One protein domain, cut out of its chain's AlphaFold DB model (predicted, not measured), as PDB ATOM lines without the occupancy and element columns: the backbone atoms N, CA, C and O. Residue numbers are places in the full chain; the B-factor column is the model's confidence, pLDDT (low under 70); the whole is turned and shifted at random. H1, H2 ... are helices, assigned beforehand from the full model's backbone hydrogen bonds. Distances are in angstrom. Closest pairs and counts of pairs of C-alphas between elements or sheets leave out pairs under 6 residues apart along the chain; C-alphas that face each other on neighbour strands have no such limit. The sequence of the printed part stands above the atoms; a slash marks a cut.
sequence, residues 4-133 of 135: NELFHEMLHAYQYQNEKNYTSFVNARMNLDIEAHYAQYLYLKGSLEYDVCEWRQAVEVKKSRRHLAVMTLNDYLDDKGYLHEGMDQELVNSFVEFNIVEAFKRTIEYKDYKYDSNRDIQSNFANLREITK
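AT A GLANCE: This is residues 4 to 133 of the 135 residues of an uncharacterized protein of Bacteroides faecis CAG:32 (UniProt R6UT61). A rounded body of helices is built round H3, which runs through the middle; the longest helix, H6, and H5 run side by side as a hairpin across one side of H3, and H1 crosses H3 on the opposite side. H8 runs alongside H3 with the short H7 just before it, while H2 and H4 lie near opposite ends of H3. The printed part has 130 residues with eight named helices, H1 to H8 in chain order, and no named strand; the class is all helix. It is compact, with a radius of gyration of the C-alphas of 14.0 A and spans of 37 by 33 by 32 A.

IN THESE COORDINATES: H6, residues 89 to 105, is 22.6 A long, from C-alpha 89 at (53.017, -19.777, 25.528). H5 is residues 65 to 75, 16.1 A. H3, residues 29 to 44, measures 22.5 A. H1, residues 4 to 18, measures 21.2 A and begins at C-alpha 4, (41.232, -41.000, 9.476). The shorter helices are H2, residues 22 to 27; H4, residues 54 to 61; H7, residues 121 to 124; and H8, residues 126 to 132, ending at C-alpha 132, (50.737, -28.077, 6.228).

HOW THE PARTS SIT: H6 touches H5 with residues 99 to 104 alone; their closest C-alphas, Arg 66 and Ala 103, are 4.9 A apart, and the two form a helical hairpin at a shallow tilt of 19 degrees, opposite ways. H3 is the hub, touching five helices. With residues 34 to 41 it touches H5, closest at the C-alphas of Tyr 38 and Val 70, 5.8 A, only just about perpendicular at 71 degrees. H3 and H6 only just touch, with 3 pairs of C-alphas within 8 A, closest at Met 30 and Val 101, 7.2 A. H1 touches H3 at a steep tilt of 41 degrees, opposite ways, closest at the C-alphas of His 8 and Gln 40, 5.7 A. H8 only just touches H3, with 3 such pairs, closest at Ala 39 and Leu 128, 6.7 A, at a shallow tilt of 22 degrees. H7 touches H6, closest at the C-alphas of Asn 93 and Ile 121, 5.8 A. H4 touches H5 about perpendicular at 85 degrees, closest at the C-alphas of Val 59 and Leu 68, 6.2 A. H2 touches no helix. Every O i to N i+4 pair is within hydrogen-bond range in H1, H2, H3, H4 and H8, against 4 of 7 in H5 and 11 of 13 in H6; H7 is too short for such a pair.

THE WHOLE: The C-alphas farthest apart, Asn 21 and Val 61, are 39.1 A apart. The printed part has no cut. The links H5 to H6 and H6 to H7 are long. No printed residue is under 70 in pLDDT.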
ATOM      1  N   ASN A   4      40.726 -41.769   8.343       93.19
ATOM      2  CA  ASN A   4      41.232 -41.000   9.476       93.19
ATOM      3  C   ASN A   4      42.190 -41.796  10.385       93.19
ATOM      4  O   ASN A   4      43.169 -41.239  10.878       93.19
ATOM      5  N   GLU A   5      41.936 -43.090  10.597       93.00
ATOM      6  CA  GLU A   5      42.815 -43.960  11.388       93.00
ATOM      7  C   GLU A   5      44.123 -44.216  10.635       93.00
ATOM      8  O   GLU A   5      45.201 -44.149  11.217       93.00
ATOM      9  N   LEU A   6      44.045 -44.431   9.317       95.50
ATOM     10  CA  LEU A   6      45.232 -44.564   8.480       95.50
ATOM     11  C   LEU A   6      46.077 -43.282   8.502       95.50
ATOM     12  O   LEU A   6      47.296 -43.362   8.632       95.50
ATOM     13  N   PHE A   7      45.446 -42.106   8.412       95.62
ATOM     14  CA  PHE A   7      46.138 -40.821   8.524       95.62
ATOM     15  C   PHE A   7      46.873 -40.683   9.867       95.62
ATOM     16  O   PHE A   7      48.042 -40.294   9.887       95.62
ATOM     17  N   HIS A   8      46.221 -41.058  10.971       96.62
ATOM     18  CA  HIS A   8      46.814 -41.052  12.308       96.62
ATOM     19  C   HIS A   8      48.078 -41.926  12.388       96.62
ATOM     20  O   HIS A   8      49.144 -41.451  12.785       96.62
ATOM     21  N   GLU A   9      47.997 -43.176  11.926       97.50
ATOM     22  CA  GLU A   9      49.139 -44.098  11.944       97.50
ATOM     23  C   GLU A   9      50.265 -43.670  10.987       97.50
ATOM     24  O   GLU A   9      51.453 -43.799  11.299       97.50
ATOM     25  N   MET A  10      49.924 -43.101   9.825       97.81
ATOM     26  CA  MET A  10      50.919 -42.553   8.899       97.81
ATOM     27  C   MET A  10      51.658 -41.352   9.492       97.81
ATOM     28  O   MET A  10      52.869 -41.222   9.289       97.81
ATOM     29  N   LEU A  11      50.972 -40.500  10.256       97.94
ATOM     30  CA  LEU A  11      51.613 -39.394  10.957       97.94
ATOM     31  C   LEU A  11      52.579 -39.907  12.032       97.94
ATOM     32  O   LEU A  11      53.691 -39.397  12.125       97.94
ATOM     33  N   HIS A  12      52.237 -40.970  12.760       97.94
ATOM     34  CA  HIS A  12      53.184 -41.616  13.672       97.94
ATOM     35  C   HIS A  12      54.431 -42.156  12.971       97.94
ATOM     36  O   HIS A  12      55.547 -41.979  13.470       97.94
ATOM     37  N   ALA A  13      54.268 -42.778  11.801       97.69
ATOM     38  CA  ALA A  13      55.401 -43.229  11.003       97.69
ATOM     39  C   ALA A  13      56.287 -42.047  10.566       97.69
ATOM     40  O   ALA A  13      57.513 -42.131  10.665       97.69
ATOM     41  N   TYR A  14      55.681 -40.933  10.145       97.94
ATOM     42  CA  TYR A  14      56.394 -39.703   9.797       97.94
ATOM     43  C   TYR A  14      57.136 -39.099  11.000       97.94
ATOM     44  O   TYR A  14      58.327 -38.806  10.903       97.94
ATOM     45  N   GLN A  15      56.471 -38.966  12.149       97.94
ATOM     46  CA  GLN A  15      57.064 -38.473  13.395       97.94
ATOM     47  C   GLN A  15      58.289 -39.305  13.794       97.94
ATOM     48  O   GLN A  15      59.332 -38.746  14.115       97.94
ATOM     49  N   TYR A  16      58.196 -40.637  13.716       96.88
ATOM     50  CA  TYR A  16      59.311 -41.532  14.035       96.88
ATOM     51  C   TYR A  16      60.533 -41.304  13.131       96.88
ATOM     52  O   TYR A  16      61.659 -41.312  13.622       96.88
ATOM     53  N   GLN A  17      60.329 -41.074  11.829       96.62
ATOM     54  CA  GLN A  17      61.427 -40.806  10.888       96.62
ATOM     55  C   GLN A  17      62.106 -39.449  11.120       96.62
ATOM     56  O   GLN A  17      63.288 -39.306  10.821       96.62
ATOM     57  N   ASN A  18      61.374 -38.463  11.648       95.19
ATOM     58  CA  ASN A  18      61.890 -37.114  11.906       95.19
ATOM     59  C   ASN A  18      62.414 -36.917  13.335       95.19
ATOM     60  O   ASN A  18      62.997 -35.880  13.657       95.19
ATOM     61  N   GLU A  19      62.220 -37.900  14.208       95.50
ATOM     62  CA  GLU A  19      62.673 -37.836  15.587       95.50
ATOM     63  C   GLU A  19      64.190 -38.066  15.686       95.50
ATOM     64  O   GLU A  19      64.777 -38.856  14.949       95.50
ATOM     65  N   LYS A  20      64.854 -37.389  16.632       92.31
ATOM     66  CA  LYS A  20      66.332 -37.360  16.695       92.31
ATOM     67  C   LYS A  20      66.962 -38.748  16.829       92.31
ATOM     68  O   LYS A  20      68.078 -38.975  16.369       92.31
ATOM     69  N   ASN A  21      66.302 -39.627  17.578       95.25
ATOM     70  CA  ASN A  21      66.677 -41.016  17.816       95.25
ATOM     71  C   ASN A  21      65.556 -41.734  18.586       95.25
ATOM     72  O   ASN A  21      64.634 -41.106  19.111       95.25
ATOM     73  N   TYR A  22      65.693 -43.053  18.728       95.44
ATOM     74  CA  TYR A  22      64.744 -43.901  19.453       95.44
ATOM     75  C   TYR A  22      64.475 -43.443  20.900       95.44
ATOM     76  O   TYR A  22      63.330 -43.440  21.343       95.44
ATOM     77  N   THR A  23      65.500 -43.016  21.643       97.00
ATOM     78  CA  THR A  23      65.324 -42.554  23.031       97.00
ATOM     79  C   THR A  23      64.470 -41.290  23.096       97.00
ATOM     80  O   THR A  23      63.599 -41.183  23.956       97.00
ATOM     81  N   SER A  24      64.693 -40.353  22.172       95.88
ATOM     82  CA  SER A  24      63.892 -39.133  22.038       95.88
ATOM     83  C   SER A  24      62.427 -39.466  21.732       95.88
ATOM     84  O   SER A  24      61.535 -38.957  22.405       95.88
ATOM     85  N   PHE A  25      62.184 -40.413  20.818       96.50
ATOM     86  CA  PHE A  25      60.842 -40.900  20.487       96.50
ATOM     87  C   PHE A  25      60.113 -41.496  21.695       96.50
ATOM     88  O   PHE A  25      58.981 -41.124  21.988       96.50
ATOM     89  N   VAL A  26      60.771 -42.393  22.438       96.94
ATOM     90  CA  VAL A  26      60.172 -43.032  23.621       96.94
ATOM     91  C   VAL A  26      59.880 -42.013  24.723       96.94
ATOM     92  O   VAL A  26      58.863 -42.125  25.404       96.94
ATOM     93  N   ASN A  27      60.758 -41.026  24.920       97.75
ATOM     94  CA  ASN A  27      60.588 -40.018  25.968       97.75
ATOM     95  C   ASN A  27      59.517 -38.969  25.641       97.75
ATOM     96  O   ASN A  27      58.937 -38.421  26.572       97.75
ATOM     97  N   ALA A  28      59.226 -38.741  24.361       97.69
ATOM     98  CA  ALA A  28      58.223 -37.783  23.902       97.69
ATOM     99  C   ALA A  28      56.960 -38.446  23.333       97.69
ATOM    100  O   ALA A  28      56.191 -37.802  22.620       97.69
ATOM    101  N   ARG A  29      56.731 -39.736  23.620       97.94
ATOM    102  CA  ARG A  29      55.629 -40.504  23.028       97.94
ATOM    103  C   ARG A  29      54.270 -39.828  23.246       97.94
ATOM    104  O   ARG A  29      53.513 -39.698  22.297       97.94
ATOM    105  N   MET A  30      54.002 -39.314  24.451       98.50
ATOM    106  CA  MET A  30      52.771 -38.569  24.737       98.50
ATOM    107  C   MET A  30      52.643 -37.302  23.880       98.50
ATOM    108  O   MET A  30      51.562 -37.016  23.376       98.50
ATOM    109  N   ASN A  31      53.730 -36.546  23.702       98.56
ATOM    110  CA  ASN A  31      53.738 -35.327  22.889       98.56
ATOM    111  C   ASN A  31      53.347 -35.641  21.434       98.56
ATOM    112  O   ASN A  31      52.484 -34.975  20.866       98.56
ATOM    113  N   LEU A  32      53.943 -36.695  20.865       98.31
ATOM    114  CA  LEU A  32      53.683 -37.148  19.496       98.31
ATOM    115  C   LEU A  32      52.245 -37.656  19.316       98.31
ATOM    116  O   LEU A  32      51.605 -37.351  18.310       98.31
ATOM    117  N   ASP A  33      51.710 -38.380  20.301       98.31
ATOM    118  CA  ASP A  33      50.312 -38.818  20.320       98.31
ATOM    119  C   ASP A  33      49.322 -37.657  20.415       98.31
ATOM    120  O   ASP A  33      48.295 -37.682  19.735       98.31
ATOM    121  N   ILE A  34      49.614 -36.617  21.197       98.56
ATOM    122  CA  ILE A  34      48.767 -35.418  21.259       98.56
ATOM    123  C   ILE A  34      48.718 -34.724  19.892       98.56
ATOM    124  O   ILE A  34      47.625 -34.423  19.406       98.56
ATOM    125  N   GLU A  35      49.871 -34.524  19.247       98.62
ATOM    126  CA  GLU A  35      49.947 -33.946  17.898       98.62
ATOM    127  C   GLU A  35      49.181 -34.802  16.878       98.62
ATOM    128  O   GLU A  35      48.379 -34.274  16.106       98.62
ATOM    129  N   ALA A  36      49.354 -36.128  16.914       98.25
ATOM    130  CA  ALA A  36      48.704 -37.036  15.974       98.25
ATOM    131  C   ALA A  36      47.177 -37.065  16.124       98.25
ATOM    132  O   ALA A  36      46.451 -37.105  15.130       98.25
ATOM    133  N   HIS A  37      46.668 -36.994  17.355       97.81
ATOM    134  CA  HIS A  37      45.230 -36.882  17.591       97.81
ATOM    135  C   HIS A  37      44.673 -35.533  17.153       97.81
ATOM    136  O   HIS A  37      43.564 -35.482  16.623       97.81
ATOM    137  N   TYR A  38      45.411 -34.444  17.366       98.00
ATOM    138  CA  TYR A  38      44.967 -33.127  16.923       98.00
ATOM    139  C   TYR A  38      44.915 -33.041  15.397       98.00
ATOM    140  O   TYR A  38      43.900 -32.630  14.842       98.00
ATOM    141  N   ALA A  39      45.949 -33.531  14.713       97.38
ATOM    142  CA  ALA A  39      45.962 -33.620  13.259       97.38
ATOM    143  C   ALA A  39      44.813 -34.500  12.733       97.38
ATOM    144  O   ALA A  39      44.141 -34.125  11.776       97.38
ATOM    145  N   GLN A  40      44.546 -35.651  13.365       96.31
ATOM    146  CA  GLN A  40      43.425 -36.524  12.994       96.31
ATOM    147  C   GLN A  40      42.074 -35.816  13.173       96.31
ATOM    148  O   GLN A  40      41.196 -35.921  12.317       96.31
ATOM    149  N   TYR A  41      41.909 -35.062  14.259       95.81
ATOM    150  CA  TYR A  41      40.724 -34.243  14.468       95.81
ATOM    151  C   TYR A  41      40.569 -33.172  13.381       95.81
ATOM    152  O   TYR A  41      39.471 -33.017  12.851       95.81
ATOM    153  N   LEU A  42      41.642 -32.467  13.007       95.06
ATOM    154  CA  LEU A  42      41.614 -31.477  11.926       95.06
ATOM    155  C   LEU A  42      41.276 -32.111  10.570       95.06
ATOM    156  O   LEU A  42      40.461 -31.557   9.840       95.06
ATOM    157  N   TYR A  43      41.826 -33.292  10.271       93.88
ATOM    158  CA  TYR A  43      41.501 -34.069   9.070       93.88
ATOM    159  C   TYR A  43      40.007 -34.420   8.989       93.88
ATOM    160  O   TYR A  43      39.400 -34.402   7.918       93.88
ATOM    161  N   LEU A  44      39.401 -34.728  10.136       93.50
ATOM    162  CA  LEU A  44      37.983 -35.053  10.228       93.50
ATOM    163  C   LEU A  44      37.082 -33.811  10.242       93.50
ATOM    164  O   LEU A  44      35.978 -33.848   9.708       93.50
ATOM    165  N   LYS A  45      37.506 -32.709  10.865       88.62
ATOM    166  CA  LYS A  45      36.675 -31.519  11.071       88.62
ATOM    167  C   LYS A  45      36.188 -30.954   9.730       88.62
ATOM    168  O   LYS A  45      36.963 -30.435   8.938       88.62
ATOM    169  N   GLY A  46      34.873 -30.993   9.514       81.62
ATOM    170  CA  GLY A  46      34.246 -30.490   8.285       81.62
ATOM    171  C   GLY A  46      34.247 -31.479   7.114       81.62
ATOM    172  O   GLY A  46      33.825 -31.107   6.021       81.62
ATOM    173  N   SER A  47      34.678 -32.727   7.327       88.38
ATOM    174  CA  SER A  47      34.576 -33.802   6.338       88.38
ATOM    175  C   SER A  47      33.294 -34.624   6.523       88.38
ATOM    176  O   SER A  47      32.722 -34.688   7.611       88.38
ATOM    177  N   LEU A  48      32.862 -35.308   5.456       86.62
ATOM    178  CA  LEU A  48      31.743 -36.263   5.515       86.62
ATOM    179  C   LEU A  48      32.049 -37.473   6.418       86.62
ATOM    180  O   LEU A  48      31.130 -38.156   6.864       86.62
ATOM    181  N   GLU A  49      33.330 -37.752   6.683       87.00
ATOM    182  CA  GLU A  49      33.767 -38.862   7.536       87.00
ATOM    183  C   GLU A  49      33.498 -38.574   9.021       87.00
ATOM    184  O   GLU A  49      33.237 -39.504   9.783       87.00
ATOM    185  N   TYR A  50      33.473 -37.299   9.437       85.88
ATOM    186  CA  TYR A  50      33.204 -36.937  10.833       85.88
ATOM    187  C   TYR A  50      31.871 -37.490  11.337       85.88
ATOM    188  O   TYR A  50      31.809 -38.040  12.436       85.88
ATOM    189  N   ASP A  51      30.819 -37.410  10.520       82.00
ATOM    190  CA  ASP A  51      29.460 -37.779  10.926       82.00
ATOM    191  C   ASP A  51      29.278 -39.272  11.210       82.00
ATOM    192  O   ASP A  51      28.338 -39.644  11.921       82.00
ATOM    193  N   VAL A  52      30.168 -40.108  10.669       81.69
ATOM    194  CA  VAL A  52      30.073 -41.573  10.711       81.69
ATOM    195  C   VAL A  52      31.224 -42.243  11.462       81.69
ATOM    196  O   VAL A  52      31.130 -43.433  11.757       81.69
ATOM    197  N   CYS A  53      32.286 -41.511  11.799       83.88
ATOM    198  CA  CYS A  53      33.463 -42.070  12.461       83.88
ATOM    199  C   CYS A  53      33.337 -42.150  13.995       83.88
ATOM    200  O   CYS A  53      32.507 -41.496  14.640       83.88
ATOM    201  N   GLU A  54      34.234 -42.926  14.608       85.69
ATOM    202  CA  GLU A  54      34.303 -43.102  16.064       85.69
ATOM    203  C   GLU A  54      34.587 -41.800  16.829       85.69
ATOM    204  O   GLU A  54      34.187 -41.686  17.987       85.69
ATOM    205  N   TRP A  55      35.211 -40.793  16.208       89.44
ATOM    206  CA  TRP A  55      35.493 -39.505  16.859       89.44
ATOM    207  C   TRP A  55      34.222 -38.799  17.320       89.44
ATOM    208  O   TRP A  55      34.144 -38.340  18.465       89.44
ATOM    209  N   ARG A  56      33.192 -38.755  16.468       86.69
ATOM    210  CA  ARG A  56      31.906 -38.167  16.838       86.69
ATOM    211  C   ARG A  56      31.254 -38.949  17.969       86.69
ATOM    212  O   ARG A  56      30.810 -38.351  18.945       86.69
ATOM    213  N   GLN A  57      31.251 -40.280  17.903       88.00
ATOM    214  CA  GLN A  57      30.728 -41.100  18.999       88.00
ATOM    215  C   GLN A  57      31.503 -40.871  20.303       88.00
ATOM    216  O   GLN A  57      30.903 -40.769  21.377       88.00
ATOM    217  N   ALA A  58      32.829 -40.758  20.227       89.81
ATOM    218  CA  ALA A  58      33.685 -40.506  21.374       89.81
ATOM    219  C   ALA A  58      33.352 -39.169  22.048       89.81
ATOM    220  O   ALA A  58      33.297 -39.106  23.276       89.81
ATOM    221  N   VAL A  59      33.080 -38.126  21.266       90.50
ATOM    222  CA  VAL A  59      32.788 -36.767  21.748       90.50
ATOM    223  C   VAL A  59      31.323 -36.599  22.165       90.50
ATOM    224  O   VAL A  59      31.027 -36.119  23.262       90.50
ATOM    225  N   GLU A  60      30.376 -36.989  21.317       89.12
ATOM    226  CA  GLU A  60      28.952 -36.695  21.502       89.12
ATOM    227  C   GLU A  60      28.261 -37.688  22.434       89.12
ATOM    228  O   GLU A  60      27.448 -37.267  23.258       89.12
ATOM    229  N   VAL A  61      28.617 -38.972  22.352       88.25
ATOM    230  CA  VAL A  61      27.946 -40.052  23.092       88.25
ATOM    231  C   VAL A  61      28.756 -40.449  24.321       88.25
ATOM    232  O   VAL A  61      28.269 -40.356  25.445       88.25
ATOM    233  N   LYS A  62      30.014 -40.856  24.121       90.88
ATOM    234  CA  LYS A  62      30.872 -41.408  25.184       90.88
ATOM    235  C   LYS A  62      31.473 -40.323  26.088       90.88
ATOM    236  O   LYS A  62      31.991 -40.650  27.153       90.88
ATOM    237  N   LYS A  63      31.427 -39.047  25.675       91.81
ATOM    238  CA  LYS A  63      32.016 -37.897  26.393       91.81
ATOM    239  C   LYS A  63      33.471 -38.156  26.802       91.81
ATOM    240  O   LYS A  63      33.889 -37.890  27.930       91.81
ATOM    241  N   SER A  64      34.245 -38.711  25.872       94.56
ATOM    242  CA  SER A  64      35.643 -39.064  26.075       94.56
ATOM    243  C   SER A  64      36.457 -37.819  26.411       94.56
ATOM    244  O   SER A  64      36.624 -36.926  25.580       94.56
ATOM    245  N   ARG A  65      37.006 -37.785  27.630       94.50
ATOM    246  CA  ARG A  65      37.835 -36.668  28.109       94.50
ATOM    247  C   ARG A  65      39.034 -36.412  27.203       94.50
ATOM    248  O   ARG A  65      39.360 -35.261  26.966       94.50
ATOM    249  N   ARG A  66      39.648 -37.478  26.684       95.88
ATOM    250  CA  ARG A  66      40.798 -37.406  25.778       95.88
ATOM    251  C   ARG A  66      40.448 -36.663  24.489       95.88
ATOM    252  O   ARG A  66      41.101 -35.683  24.165       95.88
ATOM    253  N   HIS A  67      39.383 -37.077  23.800       95.94
ATOM    254  CA  HIS A  67      38.973 -36.446  22.541       95.94
ATOM    255  C   HIS A  67      38.500 -35.004  22.755       95.94
ATOM    256  O   HIS A  67      38.870 -34.122  21.987       95.94
ATOM    257  N   LEU A  68      37.750 -34.741  23.832       95.75
ATOM    258  CA  LEU A  68      37.342 -33.382  24.200       95.75
ATOM    259  C   LEU A  68      38.554 -32.479  24.483       95.75
ATOM    260  O   LEU A  68      38.602 -31.365  23.979       95.75
ATOM    261  N   ALA A  69      39.549 -32.967  25.229       96.50
ATOM    262  CA  ALA A  69      40.773 -32.219  25.515       96.50
ATOM    263  C   ALA A  69      41.585 -31.924  24.242       96.50
ATOM    264  O   ALA A  69      42.098 -30.820  24.077       96.50
ATOM    265  N   VAL A  70      41.650 -32.868  23.299       97.12
ATOM    266  CA  VAL A  70      42.269 -32.616  21.988       97.12
ATOM    267  C   VAL A  70      41.514 -31.529  21.222       97.12
ATOM    268  O   VAL A  70      42.143 -30.636  20.672       97.12
ATOM    269  N   MET A  71      40.178 -31.542  21.220       95.56
ATOM    270  CA  MET A  71      39.395 -30.503  20.538       95.56
ATOM    271  C   MET A  71      39.620 -29.103  21.124       95.56
ATOM    272  O   MET A  71      39.643 -28.141  20.360       95.56
ATOM    273  N   THR A  72      39.832 -28.981  22.443       96.31
ATOM    274  CA  THR A  72      40.115 -27.680  23.085       96.31
ATOM    275  C   THR A  72      41.435 -27.051  22.636       96.31
ATOM    276  O   THR A  72      41.634 -25.861  22.837       96.31
ATOM    277  N   LEU A  73      42.322 -27.797  21.963       97.25
ATOM    278  CA  LEU A  73      43.514 -27.209  21.348       97.25
ATOM    279  C   LEU A  73      43.175 -26.176  20.267       97.25
ATOM    280  O   LEU A  73      43.960 -25.256  20.091       97.25
ATOM    281  N   ASN A  74      42.011 -26.257  19.604       96.50
ATOM    282  CA  ASN A  74      41.581 -25.237  18.629       96.50
ATOM    283  C   ASN A  74      41.440 -23.833  19.236       96.50
ATOM    284  O   ASN A  74      41.503 -22.850  18.500       96.50
ATOM    285  N   ASP A  75      41.234 -23.735  20.551       96.69
ATOM    286  CA  ASP A  75      41.122 -22.446  21.239       96.69
ATOM    287  C   ASP A  75      42.493 -21.758  21.375       96.69
ATOM    288  O   ASP A  75      42.558 -20.557  21.626       96.69
ATOM    289  N   TYR A  76      43.587 -22.506  21.182       97.75
ATOM    290  CA  TYR A  76      44.966 -22.043  21.361       97.75
ATOM    291  C   TYR A  76      45.817 -22.151  20.096       97.75
ATOM    292  O   TYR A  76      46.741 -21.359  19.936       97.75
ATOM    293  N   LEU A  77      45.528 -23.122  19.229       97.25
ATOM    294  CA  LEU A  77      46.270 -23.420  18.011       97.25
ATOM    295  C   LEU A  77      45.410 -23.189  16.767       97.25
ATOM    296  O   LEU A  77      44.209 -23.480  16.762       97.25
ATOM    297  N   ASP A  78      46.043 -22.704  15.705       95.88
ATOM    298  CA  ASP A  78      45.471 -22.715  14.365       95.88
ATOM    299  C   ASP A  78      45.515 -24.119  13.735       95.88
ATOM    300  O   ASP A  78      46.096 -25.069  14.267       95.88
ATOM    301  N   ASP A  79      44.887 -24.253  12.568       94.69
ATOM    302  CA  ASP A  79      44.815 -25.508  11.815       94.69
ATOM    303  C   ASP A  79      46.159 -25.957  11.214       94.69
ATOM    304  O   ASP A  79      46.256 -27.056  10.663       94.69
ATOM    305  N   LYS A  80      47.209 -25.145  11.359       95.19
ATOM    306  CA  LYS A  80      48.586 -25.463  10.979       95.19
ATOM    307  C   LYS A  80      49.440 -25.841  12.188       95.19
ATOM    308  O   LYS A  80      50.561 -26.297  12.001       95.19
ATOM    309  N   GLY A  81      48.937 -25.703  13.414       95.56
ATOM    310  CA  GLY A  81      49.686 -25.992  14.637       95.56
ATOM    311  C   GLY A  81      50.583 -24.842  15.103       95.56
ATOM    312  O   GLY A  81      51.580 -25.084  15.791       95.56
ATOM    313  N   TYR A  82      50.276 -23.601  14.723       96.94
ATOM    314  CA  TYR A  82      50.821 -22.409  15.368       96.94
ATOM    315  C   TYR A  82      49.915 -21.957  16.502       96.94
ATOM    316  O   TYR A  82      48.697 -22.058  16.425       96.94
ATOM    317  N   LEU A  83      50.522 -21.405  17.547       97.31
ATOM    318  CA  LEU A  83      49.788 -20.698  18.587       97.31
ATOM    319  C   LEU A  83      49.085 -19.456  18.013       97.31
ATOM    320  O   LEU A  83      49.703 -18.695  17.266       97.31
ATOM    321  N   HIS A  84      47.826 -19.231  18.396       97.38
ATOM    322  CA  HIS A  84      47.077 -18.025  18.034       97.38
ATOM    323  C   HIS A  84      47.769 -16.756  18.542       97.38
ATOM    324  O   HIS A  84      48.404 -16.743  19.601       97.38
ATOM    325  N   GLU A  85      47.611 -15.659  17.798       95.62
ATOM    326  CA  GLU A  85      48.180 -14.361  18.165       95.62
ATOM    327  C   GLU A  85      47.678 -13.896  19.544       95.62
ATOM    328  O   GLU A  85      46.489 -13.966  19.856       95.62
ATOM    329  N   GLY A  86      48.600 -13.411  20.381       94.69
ATOM    330  CA  GLY A  86      48.293 -12.896  21.719       94.69
ATOM    331  C   GLY A  86      48.155 -13.958  22.814       94.69
ATOM    332  O   GLY A  86      47.968 -13.594  23.974       94.69
ATOM    333  N   MET A  87      48.279 -15.247  22.488       96.25
ATOM    334  CA  MET A  87      48.306 -16.312  23.490       96.25
ATOM    335  C   MET A  87      49.648 -16.364  24.224       96.25
ATOM    336  O   MET A  87      50.718 -16.255  23.624       96.25
ATOM    337  N   ASP A  88      49.586 -16.588  25.535       97.12
ATOM    338  CA  ASP A  88      50.767 -16.791  26.370       97.12
ATOM    339  C   ASP A  88      51.245 -18.248  26.278       97.12
ATOM    340  O   ASP A  88      50.534 -19.182  26.661       97.12
ATOM    341  N   GLN A  89      52.457 -18.446  25.757       96.94
ATOM    342  CA  GLN A  89      53.017 -19.777  25.528       96.94
ATOM    343  C   GLN A  89      53.148 -20.598  26.823       96.94
ATOM    344  O   GLN A  89      52.893 -21.804  26.804       96.94
ATOM    345  N   GLU A  90      53.542 -19.986  27.942       96.81
ATOM    346  CA  GLU A  90      53.739 -20.695  29.213       96.81
ATOM    347  C   GLU A  90      52.407 -21.140  29.822       96.81
ATOM    348  O   GLU A  90      52.292 -22.259  30.341       96.81
ATOM    349  N   LEU A  91      51.376 -20.304  29.696       96.69
ATOM    350  CA  LEU A  91      50.016 -20.643  30.094       96.69
ATOM    351  C   LEU A  91      49.472 -21.810  29.264       96.69
ATOM    352  O   LEU A  91      48.895 -22.741  29.831       96.69
ATOM    353  N   VAL A  92      49.697 -21.810  27.947       97.69
ATOM    354  CA  VAL A  92      49.263 -22.919  27.079       97.69
ATOM    355  C   VAL A  92      50.053 -24.198  27.363       97.69
ATOM    356  O   VAL A  92      49.451 -25.268  27.458       97.69
ATOM    357  N   ASN A  93      51.368 -24.113  27.589       97.94
ATOM    358  CA  ASN A  93      52.184 -25.258  28.013       97.94
ATOM    359  C   ASN A  93      51.644 -25.886  29.306       97.94
ATOM    360  O   ASN A  93      51.458 -27.102  29.381       97.94
ATOM    361  N   SER A  94      51.323 -25.050  30.298       97.62
ATOM    362  CA  SER A  94      50.744 -25.495  31.569       97.62
ATOM    363  C   SER A  94      49.365 -26.125  31.365       97.62
ATOM    364  O   SER A  94      49.061 -27.171  31.938       97.62
ATOM    365  N   PHE A  95      48.526 -25.528  30.516       97.12
ATOM    366  CA  PHE A  95      47.227 -26.096  30.169       97.12
ATOM    367  C   PHE A  95      47.370 -27.497  29.559       97.12
ATOM    368  O   PHE A  95      46.677 -28.419  29.996       97.12
ATOM    369  N   VAL A  96      48.287 -27.678  28.606       98.00
ATOM    370  CA  VAL A  96      48.544 -28.970  27.952       98.00
ATOM    371  C   VAL A  96      48.996 -30.016  28.964       98.00
ATOM    372  O   VAL A  96      48.427 -31.109  28.998       98.00
ATOM    373  N   GLU A  97      49.957 -29.689  29.827       97.69
ATOM    374  CA  GLU A  97      50.477 -30.623  30.827       97.69
ATOM    375  C   GLU A  97      49.414 -31.023  31.862       97.69
ATOM    376  O   GLU A  97      49.217 -32.208  32.127       97.69
ATOM    377  N   PHE A  98      48.674 -30.062  32.417       96.88
ATOM    378  CA  PHE A  98      47.740 -30.346  33.509       96.88
ATOM    379  C   PHE A  98      46.349 -30.805  33.056       96.88
ATOM    380  O   PHE A  98      45.604 -31.357  33.865       96.88
ATOM    381  N   ASN A  99      45.982 -30.610  31.783       96.81
ATOM    382  CA  ASN A  99      44.660 -30.989  31.271       96.81
ATOM    383  C   ASN A  99      44.744 -32.048  30.174       96.81
ATOM    384  O   ASN A  99      44.108 -33.096  30.291       96.81
ATOM    385  N   ILE A 100      45.518 -31.800  29.116       98.12
ATOM    386  CA  ILE A 100      45.539 -32.683  27.943       98.12
ATOM    387  C   ILE A 100      46.306 -33.965  28.260       98.12
ATOM    388  O   ILE A 100      45.747 -35.053  28.124       98.12
ATOM    389  N   VAL A 101      47.539 -33.862  28.758       98.31
ATOM    390  CA  VAL A 101      48.345 -35.032  29.147       98.31
ATOM    391  C   VAL A 101      47.611 -35.867  30.202       98.31
ATOM    392  O   VAL A 101      47.527 -37.089  30.081       98.31
ATOM    393  N   GLU A 102      47.000 -35.222  31.197       97.69
ATOM    394  CA  GLU A 102      46.208 -35.910  32.223       97.69
ATOM    395  C   GLU A 102      44.944 -36.587  31.662       97.69
ATOM    396  O   GLU A 102      44.552 -37.661  32.127       97.69
ATOM    397  N   ALA A 103      44.306 -36.020  30.632       97.69
ATOM    398  CA  ALA A 103      43.191 -36.671  29.944       97.69
ATOM    399  C   ALA A 103      43.638 -37.932  29.186       97.69
ATOM    400  O   ALA A 103      42.930 -38.944  29.217       97.69
ATOM    401  N   PHE A 104      44.816 -37.900  28.555       98.06
ATOM    402  CA  PHE A 104      45.412 -39.074  27.918       98.06
ATOM    403  C   PHE A 104      45.779 -40.148  28.943       98.06
ATOM    404  O   PHE A 104      45.351 -41.288  28.792       98.06
ATOM    405  N   LYS A 105      46.473 -39.802  30.035       97.69
ATOM    406  CA  LYS A 105      46.908 -40.780  31.053       97.69
ATOM    407  C   LYS A 105      45.767 -41.541  31.735       97.69
ATOM    408  O   LYS A 105      45.974 -42.631  32.258       97.69
ATOM    409  N   ARG A 106      44.548 -40.992  31.730       95.69
ATOM    410  CA  ARG A 106      43.337 -41.674  32.233       95.69
ATOM    411  C   ARG A 106      42.825 -42.781  31.308       95.69
ATOM    412  O   ARG A 106      41.939 -43.533  31.704       95.69
ATOM    413  N   THR A 107      43.342 -42.852  30.091       94.00
ATOM    414  CA  THR A 107      43.010 -43.856  29.085       94.00
ATOM    415  C   THR A 107      44.084 -44.950  29.135       94.00
ATOM    416  O   THR A 107      45.278 -44.646  29.129       94.00
ATOM    417  N   ILE A 108      43.669 -46.216  29.265       94.31
ATOM    418  CA  ILE A 108      44.541 -47.351  29.634       94.31
ATOM    419  C   ILE A 108      45.714 -47.538  28.663       94.31
ATOM    420  O   ILE A 108      46.804 -47.909  29.092       94.31
ATOM    421  N   GLU A 109      45.505 -47.214  27.391       95.06
ATOM    422  CA  GLU A 109      46.474 -47.307  26.301       95.06
ATOM    423  C   GLU A 109      47.626 -46.296  26.427       95.06
ATOM    424  O   GLU A 109      48.741 -46.596  26.007       95.06
ATOM    425  N   TYR A 110      47.389 -45.128  27.039       97.06
ATOM    426  CA  TYR A 110      48.365 -44.027  27.114       97.06
ATOM    427  C   TYR A 110      48.916 -43.788  28.525       97.06
ATOM    428  O   TYR A 110      49.770 -42.923  28.712       97.06
ATOM    429  N   LYS A 111      48.439 -44.521  29.541       97.19
ATOM    430  CA  LYS A 111      48.773 -44.264  30.957       97.19
ATOM    431  C   LYS A 111      50.280 -44.225  31.251       97.19
ATOM    432  O   LYS A 111      50.714 -43.445  32.092       97.19
ATOM    433  N   ASP A 112      51.055 -45.050  30.543       97.44
ATOM    434  CA  ASP A 112      52.494 -45.235  30.759       97.44
ATOM    435  C   ASP A 112      53.339 -44.451  29.738       97.44
ATOM    436  O   ASP A 112      54.568 -44.559  29.724       97.44
ATOM    437  N   TYR A 113      52.704 -43.669  28.855       98.06
ATOM    438  CA  TYR A 113      53.421 -42.871  27.867       98.06
ATOM    439  C   TYR A 113      54.160 -41.733  28.564       98.06
ATOM    440  O   TYR A 113      53.601 -40.991  29.378       98.06
ATOM    441  N   LYS A 114      55.440 -41.582  28.223       98.25
ATOM    442  CA  LYS A 114      56.259 -40.486  28.729       98.25
ATOM    443  C   LYS A 114      55.883 -39.186  28.029       98.25
ATOM    444  O   LYS A 114      55.661 -39.168  26.819       98.25
ATOM    445  N   TYR A 115      55.833 -38.123  28.820       98.31
ATOM    446  CA  TYR A 115      55.674 -36.749  28.367       98.31
ATOM    447  C   TYR A 115      56.990 -36.008  28.597       98.31
ATOM    448  O   TYR A 115      57.514 -36.019  29.713       98.31
ATOM    449  N   ASP A 116      57.524 -35.392  27.545       97.88
ATOM    450  CA  ASP A 116      58.722 -34.561  27.610       97.88
ATOM    451  C   ASP A 116      58.306 -33.107  27.846       97.88
ATOM    452  O   ASP A 116      57.942 -32.395  26.909       97.88
ATOM    453  N   SER A 117      58.351 -32.671  29.107       95.75
ATOM    454  CA  SER A 117      57.997 -31.304  29.510       95.75
ATOM    455  C   SER A 117      59.014 -30.247  29.068       95.75
ATOM    456  O   SER A 117      58.744 -29.056  29.193       95.75
ATOM    457  N   ASN A 118      60.164 -30.648  28.511       95.75
ATOM    458  CA  ASN A 118      61.112 -29.702  27.915       95.75
ATOM    459  C   ASN A 118      60.704 -29.285  26.492       95.75
ATOM    460  O   ASN A 118      61.308 -28.367  25.937       95.75
ATOM    461  N   ARG A 119      59.719 -29.959  25.877       95.75
ATOM    462  CA  ARG A 119      59.157 -29.566  24.581       95.75
ATOM    463  C   ARG A 119      57.998 -28.606  24.802       95.75
ATOM    464  O   ARG A 119      56.946 -28.999  25.307       95.75
ATOM    465  N   ASP A 120      58.187 -27.361  24.381       96.19
ATOM    466  CA  ASP A 120      57.106 -26.384  24.375       96.19
ATOM    467  C   ASP A 120      56.031 -26.718  23.326       96.19
ATOM    468  O   ASP A 120      56.201 -27.570  22.448       96.19
ATOM    469  N   ILE A 121      54.892 -26.037  23.430       95.38
ATOM    470  CA  ILE A 121      53.738 -26.232  22.561       95.38
ATOM    471  C   ILE A 121      54.093 -26.025  21.091       95.38
ATOM    472  O   ILE A 121      53.652 -26.787  20.241       95.38
ATOM    473  N   GLN A 122      54.959 -25.065  20.779       94.44
ATOM    474  CA  GLN A 122      55.420 -24.866  19.414       94.44
ATOM    475  C   GLN A 122      56.179 -26.112  18.947       94.44
ATOM    476  O   GLN A 122      55.850 -26.682  17.911       94.44
ATOM    477  N   SER A 123      57.140 -26.614  19.716       95.62
ATOM    478  CA  SER A 123      57.913 -27.812  19.372       95.62
ATOM    479  C   SER A 123      57.044 -29.066  19.234       95.62
ATOM    480  O   SER A 123      57.308 -29.891  18.361       95.62
ATOM    481  N   ASN A 124      55.993 -29.198  20.047       96.44
ATOM    482  CA  ASN A 124      55.084 -30.346  20.019       96.44
ATOM    483  C   ASN A 124      54.277 -30.463  18.720       96.44
ATOM    484  O   ASN A 124      53.939 -31.576  18.341       96.44
ATOM    485  N   PHE A 125      53.999 -29.346  18.043       97.69
ATOM    486  CA  PHE A 125      53.186 -29.298  16.818       97.69
ATOM    487  C   PHE A 125      54.014 -29.013  15.552       97.69
ATOM    488  O   PHE A 125      53.507 -28.533  14.535       97.69
ATOM    489  N   ALA A 126      55.326 -29.262  15.610       97.06
ATOM    490  CA  ALA A 126      56.235 -28.985  14.503       97.06
ATOM    491  C   ALA A 126      56.009 -29.878  13.275       97.06
ATOM    492  O   ALA A 126      56.211 -29.407  12.155       97.06
ATOM    493  N   ASN A 127      55.586 -31.133  13.453       97.38
ATOM    494  CA  ASN A 127      55.330 -32.022  12.323       97.38
ATOM    495  C   ASN A 127      54.059 -31.604  11.593       97.38
ATOM    496  O   ASN A 127      54.063 -31.595  10.364       97.38
ATOM    497  N   LEU A 128      53.014 -31.208  12.330       97.25
ATOM    498  CA  LEU A 128      51.792 -30.659  11.745       97.25
ATOM    499  C   LEU A 128      52.118 -29.446  10.865       97.25
ATOM    500  O   LEU A 128      51.772 -29.445   9.686       97.25
ATOM    501  N   ARG A 129      52.892 -28.486  11.386       97.19
ATOM    502  CA  ARG A 129      53.332 -27.320  10.606       97.19
ATOM    503  C   ARG A 129      54.084 -27.699   9.339       97.19
ATOM    504  O   ARG A 129      53.882 -27.091   8.292       97.19
ATOM    505  N   GLU A 130      54.966 -28.690   9.431       96.88
ATOM    506  CA  GLU A 130      55.777 -29.123   8.299       96.88
ATOM    507  C   GLU A 130      54.922 -29.755   7.191       96.88
ATOM    508  O   GLU A 130      55.132 -29.457   6.013       96.88
ATOM    509  N   ILE A 131      53.923 -30.573   7.545       95.00
ATOM    510  CA  ILE A 131      53.032 -31.194   6.554       95.00
ATOM    511  C   ILE A 131      52.005 -30.207   5.978       95.00
ATOM    512  O   ILE A 131      51.536 -30.416   4.861       95.00
ATOM    513  N   THR A 132      51.688 -29.112   6.682       94.12
ATOM    514  CA  THR A 132      50.737 -28.077   6.228       94.12
ATOM    515  C   THR A 132      51.395 -26.824   5.641       94.12
ATOM    516  O   THR A 132      50.694 -25.881   5.276       94.12
ATOM    517  N   LYS A 133      52.728 -26.766   5.533       92.88
ATOM    518  CA  LYS A 133      53.467 -25.536   5.174       92.88
ATOM    519  C   LYS A 133      53.090 -24.900   3.828       92.88
ATOM    520  O   LYS A 133      53.302 -23.707   3.646       92.88
TER     521      LYS A 133